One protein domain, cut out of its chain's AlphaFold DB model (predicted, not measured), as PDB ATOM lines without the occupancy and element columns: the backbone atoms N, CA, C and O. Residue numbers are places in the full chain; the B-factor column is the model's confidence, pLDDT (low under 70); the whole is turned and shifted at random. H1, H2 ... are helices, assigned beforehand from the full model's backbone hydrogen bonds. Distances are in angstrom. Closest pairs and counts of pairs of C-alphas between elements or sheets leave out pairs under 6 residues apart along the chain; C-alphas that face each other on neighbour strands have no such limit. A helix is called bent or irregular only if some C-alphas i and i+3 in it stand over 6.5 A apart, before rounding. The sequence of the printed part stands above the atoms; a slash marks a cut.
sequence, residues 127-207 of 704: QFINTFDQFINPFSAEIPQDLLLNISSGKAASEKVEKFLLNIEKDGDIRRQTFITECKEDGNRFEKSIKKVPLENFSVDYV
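This is residues 127 to 207 of the 704 residues of the protein "uncharacterized protein LOC113495450" of Trichoplusia ni (UniProt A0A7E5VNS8). A short helix, H1, and a looped stretch lie at one end of a rod; the bent helix H2 makes most of the rest, and the tail, residues 186 to 207, folds back loosely beside its long arm H2b. The printed part has 81 residues with two named helices, H1 then H2, and no named strand. It is all helix by class, though 35 residues are in named elements. It is extended, with a radius of gyration of the C-alphas of 18.3 A and spans of 54 by 26 by 26 A.

Find C-alpha 127 at (194.776, 150.869, 191.462), where H1, residues 127 to 134, begins. H2, residues 159 to 185, was assigned as one helix by its hydrogen bonds but is bent, C-alphas 166 and 169 being 7.8 A apart. Its arms are H2a, residues 159 to 166, and H2b, residues 169 to 185, which runs 24.5 A to C-alpha 185 at (150.882, 176.934, 196.859).

H2a and H2b are only just about perpendicular, at 72 degrees. H1 is apart from both arms. Every O i to N i+4 pair is within hydrogen-bond range in H2a and H2b, and 2 of 4 in H1.

Look for the farthest C-alphas at Glu 142 and Gly 187, 54.9 A apart. The link from H1 to H2 is long, 24 residues, and the printed part has no cut. Confidence is under 70 in 18 residues, among them 151 to 155 and 204 to 207.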
ATOM      1  N   GLN A 127     195.537 151.815 190.642       82.44
ATOM      2  CA  GLN A 127     194.776 150.869 191.462       82.44
ATOM      3  C   GLN A 127     193.326 150.737 190.989       82.44
ATOM      4  O   GLN A 127     192.812 149.625 190.944       82.44
ATOM      5  N   PHE A 128     192.688 151.845 190.612       78.00
ATOM      6  CA  PHE A 128     191.330 151.845 190.079       78.00
ATOM      7  C   PHE A 128     191.231 151.073 188.757       78.00
ATOM      8  O   PHE A 128     190.370 150.211 188.634       78.00
ATOM      9  N   ILE A 129     192.159 151.292 187.819       79.81
ATOM     10  CA  ILE A 129     192.208 150.548 186.547       79.81
ATOM     11  C   ILE A 129     192.397 149.047 186.805       79.81
ATOM     12  O   ILE A 129     191.572 148.250 186.375       79.81
ATOM     13  N   ASN A 130     193.392 148.673 187.617       76.44
ATOM     14  CA  ASN A 130     193.653 147.271 187.967       76.44
ATOM     15  C   ASN A 130     192.475 146.597 188.695       76.44
ATOM     16  O   ASN A 130     192.422 145.373 188.786       76.44
ATOM     17  N   THR A 131     191.562 147.377 189.283       65.94
ATOM     18  CA  THR A 131     190.361 146.839 189.933       65.94
ATOM     19  C   THR A 131     189.406 146.266 188.885       65.94
ATOM     20  O   THR A 131     188.810 145.224 189.128       65.94
ATOM     21  N   PHE A 132     189.303 146.870 187.699       65.25
ATOM     22  CA  PHE A 132     188.454 146.336 186.631       65.25
ATOM     23  C   PHE A 132     188.976 145.021 186.056       65.25
ATOM     24  O   PHE A 132     188.163 144.174 185.713       65.25
ATOM     25  N   ASP A 133     190.292 144.806 186.045       67.69
ATOM     26  CA  ASP A 133     190.880 143.526 185.627       67.69
ATOM     27  C   ASP A 133     190.658 142.406 186.664       67.69
ATOM     28  O   ASP A 133     190.660 141.226 186.329       67.69
ATOM     29  N   GLN A 134     190.483 142.758 187.945       59.25
ATOM     30  CA  GLN A 134     190.283 141.795 189.041       59.25
ATOM     31  C   GLN A 134     188.816 141.407 189.264       59.25
ATOM     32  O   GLN A 134     188.532 140.347 189.833       59.25
ATOM     33  N   PHE A 135     187.896 142.291 188.888       70.88
ATOM     34  CA  PHE A 135     186.453 142.131 189.046       70.88
ATOM     35  C   PHE A 135     185.778 142.120 187.662       70.88
ATOM     36  O   PHE A 135     186.413 141.757 186.677       70.88
ATOM     37  N   ILE A 136     184.492 142.468 187.553       64.94
ATOM     38  CA  ILE A 136     183.866 142.613 186.232       64.94
ATOM     39  C   ILE A 136     184.377 143.899 185.574       64.94
ATOM     40  O   ILE A 136     184.165 144.986 186.110       64.94
ATOM     41  N   ASN A 137     185.006 143.789 184.401       68.31
ATOM     42  CA  ASN A 137     185.430 144.941 183.605       68.31
ATOM     43  C   ASN A 137     184.249 145.500 182.790       68.31
ATOM     44  O   ASN A 137     183.962 144.940 181.736       68.31
ATOM     45  N   PRO A 138     183.615 146.623 183.185       64.44
ATOM     46  CA  PRO A 138     182.385 147.121 182.556       64.44
ATOM     47  C   PRO A 138     182.546 147.557 181.090       64.44
ATOM     48  O   PRO A 138     181.557 147.890 180.447       64.44
ATOM     49  N   PHE A 139     183.774 147.581 180.565       75.50
ATOM     50  CA  PHE A 139     184.081 147.937 179.180       75.50
ATOM     51  C   PHE A 139     184.377 146.719 178.289       75.50
ATOM     52  O   PHE A 139     184.717 146.895 177.121       75.50
ATOM     53  N   SER A 140     184.292 145.492 178.822       72.50
ATOM     54  CA  SER A 140     184.496 144.269 178.039       72.50
ATOM     55  C   SER A 140     183.338 144.025 177.068       72.50
ATOM     56  O   SER A 140     182.172 144.177 177.429       72.50
ATOM     57  N   ALA A 141     183.660 143.580 175.851       73.56
ATOM     58  CA  ALA A 141     182.670 143.166 174.854       73.56
ATOM     59  C   ALA A 141     181.936 141.862 175.232       73.56
ATOM     60  O   ALA A 141     180.910 141.549 174.641       73.56
ATOM     61  N   GLU A 142     182.454 141.111 176.210       64.75
ATOM     62  CA  GLU A 142     181.902 139.830 176.681       64.75
ATOM     63  C   GLU A 142     180.779 139.994 177.721       64.75
ATOM     64  O   GLU A 142     180.203 139.008 178.181       64.75
ATOM     65  N   ILE A 143     180.476 141.229 178.131       66.44
ATOM     66  CA  ILE A 143     179.430 141.512 179.115       66.44
ATOM     67  C   ILE A 143     178.079 141.701 178.414       66.44
ATOM     68  O   ILE A 143     178.014 142.452 177.437       66.44
ATOM     69  N   PRO A 144     176.992 141.101 178.938       70.25
ATOM     70  CA  PRO A 144     175.637 141.379 178.468       70.25
ATOM     71  C   PRO A 144     175.321 142.881 178.539       70.25
ATOM     72  O   PRO A 144     175.361 143.482 179.615       70.25
ATOM     73  N   GLN A 145     175.045 143.508 177.391       74.19
ATOM     74  CA  GLN A 145     174.805 144.960 177.296       74.19
ATOM     75  C   GLN A 145     173.424 145.381 177.819       74.19
ATOM     76  O   GLN A 145     173.179 146.562 178.062       74.19
ATOM     77  N   ASP A 146     172.529 144.418 177.971       80.94
ATOM     78  CA  ASP A 146     171.145 144.555 178.400       80.94
ATOM     79  C   ASP A 146     170.962 144.448 179.922       80.94
ATOM     80  O   ASP A 146     169.880 144.747 180.419       80.94
ATOM     81  N   LEU A 147     172.007 144.083 180.676       79.31
ATOM     82  CA  LEU A 147     171.915 143.855 182.120       79.31
ATOM     83  C   LEU A 147     172.681 144.895 182.944       79.31
ATOM     84  O   LEU A 147     173.854 145.191 182.711       79.31
ATOM     85  N   LEU A 148     172.047 145.385 184.015       82.56
ATOM     86  CA  LEU A 148     172.704 146.236 185.008       82.56
ATOM     87  C   LEU A 148     173.455 145.381 186.045       82.56
ATOM     88  O   LEU A 148     172.858 144.861 186.990       82.56
ATOM     89  N   LEU A 149     174.777 145.260 185.901       73.00
ATOM     90  CA  LEU A 149     175.616 144.404 186.752       73.00
ATOM     91  C   LEU A 149     176.330 145.160 187.883       73.00
ATOM     92  O   LEU A 149     176.804 146.289 187.735       73.00
ATOM     93  N   ASN A 150     176.499 144.493 189.026       73.25
ATOM     94  CA  ASN A 150     177.394 144.943 190.085       73.25
ATOM     95  C   ASN A 150     178.851 144.604 189.738       73.25
ATOM     96  O   ASN A 150     179.227 143.435 189.741       73.25
ATOM     97  N   ILE A 151     179.686 145.626 189.545       69.81
ATOM     98  CA  ILE A 151     181.107 145.482 189.175       69.81
ATOM     99  C   ILE A 151     181.866 144.547 190.126       69.81
ATOM    100  O   ILE A 151     182.650 143.720 189.681       69.81
ATOM    101  N   SER A 152     181.618 144.641 191.437       63.25
ATOM    102  CA  SER A 152     182.375 143.892 192.448       63.25
ATOM    103  C   SER A 152     181.961 142.427 192.590       63.25
ATOM    104  O   SER A 152     182.788 141.599 192.965       63.25
ATOM    105  N   SER A 153     180.688 142.102 192.344       62.59
ATOM    106  CA  SER A 153     180.157 140.752 192.571       62.59
ATOM    107  C   SER A 153     179.766 140.018 191.297       62.59
ATOM    108  O   SER A 153     179.501 138.828 191.369       62.59
ATOM    109  N   GLY A 154     179.640 140.723 190.176       63.16
ATOM    110  CA  GLY A 154     179.132 140.190 188.916       63.16
ATOM    111  C   GLY A 154     177.655 139.815 188.897       63.16
ATOM    112  O   GLY A 154     177.219 139.079 188.023       63.16
ATOM    113  N   LYS A 155     176.886 140.312 189.870       64.81
ATOM    114  CA  LYS A 155     175.466 139.993 190.043       64.81
ATOM    115  C   LYS A 155     174.608 141.021 189.308       64.81
ATOM    116  O   LYS A 155     174.830 142.218 189.509       64.81
ATOM    117  N   ALA A 156     173.625 140.572 188.533       79.62
ATOM    118  CA  ALA A 156     172.618 141.457 187.944       79.62
ATOM    119  C   ALA A 156     171.730 142.118 189.010       79.62
ATOM    120  O   ALA A 156     171.545 141.581 190.106       79.62
ATOM    121  N   ALA A 157     171.212 143.308 188.712       80.19
ATOM    122  CA  ALA A 157     170.215 143.983 189.533       80.19
ATOM    123  C   ALA A 157     168.853 143.296 189.381       80.19
ATOM    124  O   ALA A 157     168.508 142.827 188.300       80.19
ATOM    125  N   SER A 158     168.049 143.251 190.446       80.06
ATOM    126  CA  SER A 158     166.631 142.907 190.274       80.06
ATOM    127  C   SER A 158     165.900 143.994 189.488       80.06
ATOM    128  O   SER A 158     166.265 145.161 189.597       80.06
ATOM    129  N   GLU A 159     164.806 143.650 188.798       80.56
ATOM    130  CA  GLU A 159     163.973 144.609 188.040       80.56
ATOM    131  C   GLU A 159     163.636 145.863 188.867       80.56
ATOM    132  O   GLU A 159     163.671 146.999 188.400       80.56
ATOM    133  N   LYS A 160     163.361 145.658 190.157       82.94
ATOM    134  CA  LYS A 160     163.072 146.723 191.111       82.94
ATOM    135  C   LYS A 160     164.264 147.672 191.310       82.94
ATOM    136  O   LYS A 160     164.090 148.889 191.276       82.94
ATOM    137  N   VAL A 161     165.455 147.117 191.535       86.06
ATOM    138  CA  VAL A 161     166.696 147.885 191.720       86.06
ATOM    139  C   VAL A 161     167.118 148.546 190.412       86.06
ATOM    140  O   VAL A 161     167.471 149.721 190.413       86.06
ATOM    141  N   GLU A 162     167.031 147.830 189.298       87.12
ATOM    142  CA  GLU A 162     167.341 148.334 187.965       87.12
ATOM    143  C   GLU A 162     166.463 149.537 187.612       87.12
ATOM    144  O   GLU A 162     166.976 150.623 187.335       87.12
ATOM    145  N   LYS A 163     165.139 149.392 187.738       88.25
ATOM    146  CA  LYS A 163     164.188 150.476 187.483       88.25
ATOM    147  C   LYS A 163     164.467 151.688 188.364       88.25
ATOM    148  O   LYS A 163     164.402 152.811 187.870       88.25
ATOM    149  N   PHE A 164     164.795 151.488 189.641       88.94
ATOM    150  CA  PHE A 164     165.145 152.590 190.535       88.94
ATOM    151  C   PHE A 164     166.448 153.284 190.119       88.94
ATOM    152  O   PHE A 164     166.484 154.509 190.036       88.94
ATOM    153  N   LEU A 165     167.517 152.524 189.856       88.81
ATOM    154  CA  LEU A 165     168.836 153.075 189.537       88.81
ATOM    155  C   LEU A 165     168.850 153.795 188.184       88.81
ATOM    156  O   LEU A 165     169.417 154.883 188.101       88.81
ATOM    157  N   LEU A 166     168.186 153.246 187.163       89.62
ATOM    158  CA  LEU A 166     168.095 153.864 185.835       89.62
ATOM    159  C   LEU A 166     167.219 155.127 185.821       89.62
ATOM    160  O   LEU A 166     167.462 156.030 185.026       89.62
ATOM    161  N   ASN A 167     166.219 155.226 186.706       89.38
ATOM    162  CA  ASN A 167     165.291 156.366 186.745       89.38
ATOM    163  C   ASN A 167     165.573 157.370 187.874       89.38
ATOM    164  O   ASN A 167     164.831 158.341 188.021       89.38
ATOM    165  N   ILE A 168     166.641 157.185 188.662       87.88
ATOM    166  CA  ILE A 168     166.888 157.966 189.885       87.88
ATOM    167  C   ILE A 168     166.947 159.481 189.643       87.88
ATOM    168  O   ILE A 168     166.439 160.259 190.452       87.88
ATOM    169  N   GLU A 169     167.547 159.908 188.531       86.88
ATOM    170  CA  GLU A 169     167.666 161.322 188.175       86.88
ATOM    171  C   GLU A 169     166.303 161.917 187.808       86.88
ATOM    172  O   GLU A 169     165.901 162.942 188.363       86.88
ATOM    173  N   LYS A 170     165.552 161.224 186.943       89.62
ATOM    174  CA  LYS A 170     164.209 161.617 186.503       89.62
ATOM    175  C   LYS A 170     163.229 161.687 187.675       89.62
ATOM    176  O   LYS A 170     162.542 162.690 187.854       89.62
ATOM    177  N   ASP A 171     163.198 160.650 188.508       86.38
ATOM    178  CA  ASP A 171     162.336 160.589 189.691       86.38
ATOM    179  C   ASP A 171     162.719 161.656 190.725       86.38
ATOM    180  O   ASP A 171     161.855 162.222 191.405       86.38
ATOM    181  N   GLY A 172     164.018 161.940 190.852       86.06
ATOM    182  CA  GLY A 172     164.542 163.018 191.682       86.06
ATOM    183  C   GLY A 172     164.082 164.395 191.208       86.06
ATOM    184  O   GLY A 172     163.654 165.208 192.032       86.06
ATOM    185  N   ASP A 173     164.117 164.648 189.898       86.69
ATOM    186  CA  ASP A 173     163.669 165.911 189.309       86.69
ATOM    187  C   ASP A 173     162.159 166.128 189.463       86.69
ATOM    188  O   ASP A 173     161.737 167.189 189.920       86.69
ATOM    189  N   ILE A 174     161.342 165.103 189.197       88.31
ATOM    190  CA  ILE A 174     159.884 165.176 189.397       88.31
ATOM    191  C   ILE A 174     159.579 165.618 190.830       88.31
ATOM    192  O   ILE A 174     158.842 166.577 191.050       88.31
ATOM    193  N   ARG A 175     160.216 164.983 191.821       86.44
ATOM    194  CA  ARG A 175     160.031 165.329 193.239       86.44
ATOM    195  C   ARG A 175     160.525 166.729 193.572       86.44
ATOM    196  O   ARG A 175     159.903 167.404 194.392       86.44
ATOM    197  N   ARG A 176     161.637 167.164 192.970       86.69
ATOM    198  CA  ARG A 176     162.152 168.531 193.114       86.69
ATOM    199  C   ARG A 176     161.107 169.538 192.640       86.69
ATOM    200  O   ARG A 176     160.794 170.458 193.391       86.69
ATOM    201  N   GLN A 177     160.552 169.342 191.447       88.00
ATOM    202  CA  GLN A 177     159.529 170.224 190.885       88.00
ATOM    203  C   GLN A 177     158.253 170.215 191.724       88.00
ATOM    204  O   GLN A 177     157.756 171.280 192.081       88.00
ATOM    205  N   THR A 178     157.772 169.036 192.129       88.38
ATOM    206  CA  THR A 178     156.616 168.913 193.025       88.38
ATOM    207  C   THR A 178     156.833 169.698 194.315       88.38
ATOM    208  O   THR A 178     155.983 170.497 194.687       88.38
ATOM    209  N   PHE A 179     157.989 169.550 194.969       87.81
ATOM    210  CA  PHE A 179     158.280 170.281 196.202       87.81
ATOM    211  C   PHE A 179     158.304 171.804 195.996       87.81
ATOM    212  O   PHE A 179     157.800 172.539 196.845       87.81
ATOM    213  N   ILE A 180     158.863 172.284 194.880       86.94
ATOM    214  CA  ILE A 180     158.865 173.713 194.532       86.94
ATOM    215  C   ILE A 180     157.432 174.220 194.338       86.94
ATOM    216  O   ILE A 180     157.096 175.280 194.864       86.94
ATOM    217  N   THR A 181     156.593 173.477 193.617       88.00
ATOM    218  CA  THR A 181     155.184 173.827 193.383       88.00
ATOM    219  C   THR A 181     154.386 173.842 194.682       88.00
ATOM    220  O   THR A 181     153.778 174.859 195.000       88.00
ATOM    221  N   GLU A 182     154.489 172.797 195.507       88.38
ATOM    222  CA  GLU A 182     153.810 172.738 196.808       88.38
ATOM    223  C   GLU A 182     154.235 173.902 197.725       88.38
ATOM    224  O   GLU A 182     153.421 174.442 198.467       88.38
ATOM    225  N   CYS A 183     155.510 174.320 197.678       86.50
ATOM    226  CA  CYS A 183     155.998 175.478 198.438       86.50
ATOM    227  C   CYS A 183     155.502 176.828 197.903       86.50
ATOM    228  O   CYS A 183     155.540 177.810 198.642       86.50
ATOM    229  N   LYS A 184     155.102 176.910 196.628       83.75
ATOM    230  CA  LYS A 184     154.453 178.107 196.071       83.75
ATOM    231  C   LYS A 184     152.984 178.179 196.484       83.75
ATOM    232  O   LYS A 184     152.488 179.274 196.714       83.75
ATOM    233  N   GLU A 185     152.313 177.033 196.556       88.19
ATOM    234  CA  GLU A 185     150.882 176.934 196.859       88.19
ATOM    235  C   GLU A 185     150.579 177.060 198.363       88.19
ATOM    236  O   GLU A 185     149.598 177.696 198.738       88.19
ATOM    237  N   ASP A 186     151.430 176.502 199.231       87.25
ATOM    238  CA  ASP A 186     151.289 176.558 200.691       87.25
ATOM    239  C   ASP A 186     152.550 177.153 201.340       87.25
ATOM    240  O   ASP A 186     153.613 176.529 201.381       87.25
ATOM    241  N   GLY A 187     152.420 178.348 201.925       78.94
ATOM    242  CA  GLY A 187     153.513 179.036 202.622       78.94
ATOM    243  C   GLY A 187     154.092 178.256 203.812       78.94
ATOM    244  O   GLY A 187     155.266 178.419 204.138       78.94
ATOM    245  N   ASN A 188     153.320 177.342 204.410       85.50
ATOM    246  CA  ASN A 188     153.766 176.487 205.514       85.50
ATOM    247  C   ASN A 188     154.393 175.169 205.031       85.50
ATOM    248  O   ASN A 188     154.916 174.388 205.833       85.50
ATOM    249  N   ARG A 189     154.358 174.877 203.724       86.12
ATOM    250  CA  ARG A 189     154.853 173.611 203.170       86.12
ATOM    251  C   ARG A 189     156.339 173.398 203.407       86.12
ATOM    252  O   ARG A 189     156.761 172.258 203.625       86.12
ATOM    253  N   PHE A 190     157.116 174.476 203.354       84.88
ATOM    254  CA  PHE A 190     158.567 174.429 203.487       84.88
ATOM    255  C   PHE A 190     159.003 173.868 204.848       84.88
ATOM    256  O   PHE A 190     159.966 173.107 204.927       84.88
ATOM    257  N   GLU A 191     158.269 174.176 205.919       82.94
ATOM    258  CA  GLU A 191     158.598 173.720 207.272       82.94
ATOM    259  C   GLU A 191     158.220 172.245 207.503       82.94
ATOM    260  O   GLU A 191     158.907 171.533 208.250       82.94
ATOM    261  N   LYS A 192     157.205 171.744 206.783       83.62
ATOM    262  CA  LYS A 192     156.705 170.361 206.869       83.62
ATOM    263  C   LYS A 192     157.737 169.332 206.400       83.62
ATOM    264  O   LYS A 192     158.537 169.567 205.490       83.62
ATOM    265  N   SER A 193     157.726 168.155 207.028       79.12
ATOM    266  CA  SER A 193     158.657 167.061 206.728       79.12
ATOM    267  C   SER A 193     158.609 166.642 205.250       79.12
ATOM    268  O   SER A 193     157.572 166.706 204.590       79.12
ATOM    269  N   ILE A 194     159.760 166.238 204.704       80.62
ATOM    270  CA  ILE A 194     159.852 165.672 203.351       80.62
ATOM    271  C   ILE A 194     159.926 164.155 203.485       80.62
ATOM    272  O   ILE A 194     160.730 163.634 204.263       80.62
ATOM    273  N   LYS A 195     159.088 163.436 202.731       75.31
ATOM    274  CA  LYS A 195     159.069 161.973 202.747       75.31
ATOM    275  C   LYS A 195     160.398 161.433 202.218       75.31
ATOM    276  O   LYS A 195     160.783 161.712 201.083       75.31
ATOM    277  N   LYS A 196     161.085 160.632 203.033       75.62
ATOM    278  CA  LYS A 196     162.315 159.954 202.623       75.62
ATOM    279  C   LYS A 196     161.993 158.878 201.588       75.62
ATOM    280  O   LYS A 196     161.076 158.081 201.786       75.62
ATOM    281  N   VAL A 197     162.758 158.855 200.500       75.06
ATOM    282  CA  VAL A 197     162.662 157.806 199.481       75.06
ATOM    283  C   VAL A 197     163.468 156.600 199.958       75.06
ATOM    284  O   VAL A 197     164.634 156.777 200.323       75.06
ATOM    285  N   PRO A 198     162.878 155.394 200.001       76.81
ATOM    286  CA  PRO A 198     163.652 154.175 200.185       76.81
ATOM    287  C   PRO A 198     164.713 154.073 199.084       76.81
ATOM    288  O   PRO A 198     164.410 154.276 197.914       76.81
ATOM    289  N   LEU A 199     165.962 153.804 199.466       78.94
ATOM    290  CA  LEU A 199     167.053 153.593 198.518       78.94
ATOM    291  C   LEU A 199     167.021 152.140 198.062       78.94
ATOM    292  O   LEU A 199     167.361 151.242 198.832       78.94
ATOM    293  N   GLU A 200     166.614 151.924 196.818       83.56
ATOM    294  CA  GLU A 200     166.502 150.594 196.227       83.56
ATOM    295  C   GLU A 200     167.742 150.314 195.378       83.56
ATOM    296  O   GLU A 200     167.734 150.414 194.160       83.56
ATOM    297  N   ASN A 201     168.857 150.037 196.055       82.94
ATOM    298  CA  ASN A 201     170.124 149.663 195.424       82.94
ATOM    299  C   ASN A 201     170.424 148.168 195.646       82.94
ATOM    300  O   ASN A 201     169.684 147.487 196.357       82.94
ATOM    301  N   PHE A 202     171.550 147.676 195.120       71.69
ATOM    302  CA  PHE A 202     171.976 146.275 195.259       71.69
ATOM    303  C   PHE A 202     171.957 145.739 196.701       71.69
ATOM    304  O   PHE A 202     171.814 144.537 196.890       71.69
ATOM    305  N   SER A 203     172.044 146.589 197.740       72.06
ATOM    306  CA  SER A 203     171.896 146.134 199.132       72.06
ATOM    307  C   SER A 203     170.552 145.444 199.389       72.06
ATOM    308  O   SER A 203     170.515 144.464 200.129       72.06
ATOM    309  N   VAL A 204     169.479 145.881 198.726       69.00
ATOM    310  CA  VAL A 204     168.140 145.281 198.814       69.00
ATOM    311  C   VAL A 204     168.133 143.862 198.245       69.00
ATOM    312  O   VAL A 204     167.516 142.980 198.840       69.00
ATOM    313  N   ASP A 205     168.900 143.610 197.183       63.94
ATOM    314  CA  ASP A 205     169.060 142.277 196.584       63.94
ATOM    315  C   ASP A 205     169.894 141.320 197.456       63.94
ATOM    316  O   ASP A 205     169.963 140.117 197.182       63.94
ATOM    317  N   TYR A 206     170.531 141.825 198.520       54.56
ATOM    318  CA  TYR A 206     171.260 141.018 199.503       54.56
ATOM    319  C   TYR A 206     170.492 140.792 200.811       54.56
ATOM    320  O   TYR A 206     170.921 139.932 201.596       54.56
ATOM    321  N   VAL A 207     169.396 141.521 201.055       50.97
ATOM    322  CA  VAL A 207     168.574 141.404 202.268       50.97
ATOM    323  C   VAL A 207     167.666 140.176 202.171       50.97
ATOM    324  O   VAL A 207     166.953 139.972 201.193       50.97
TER     325      VAL A 207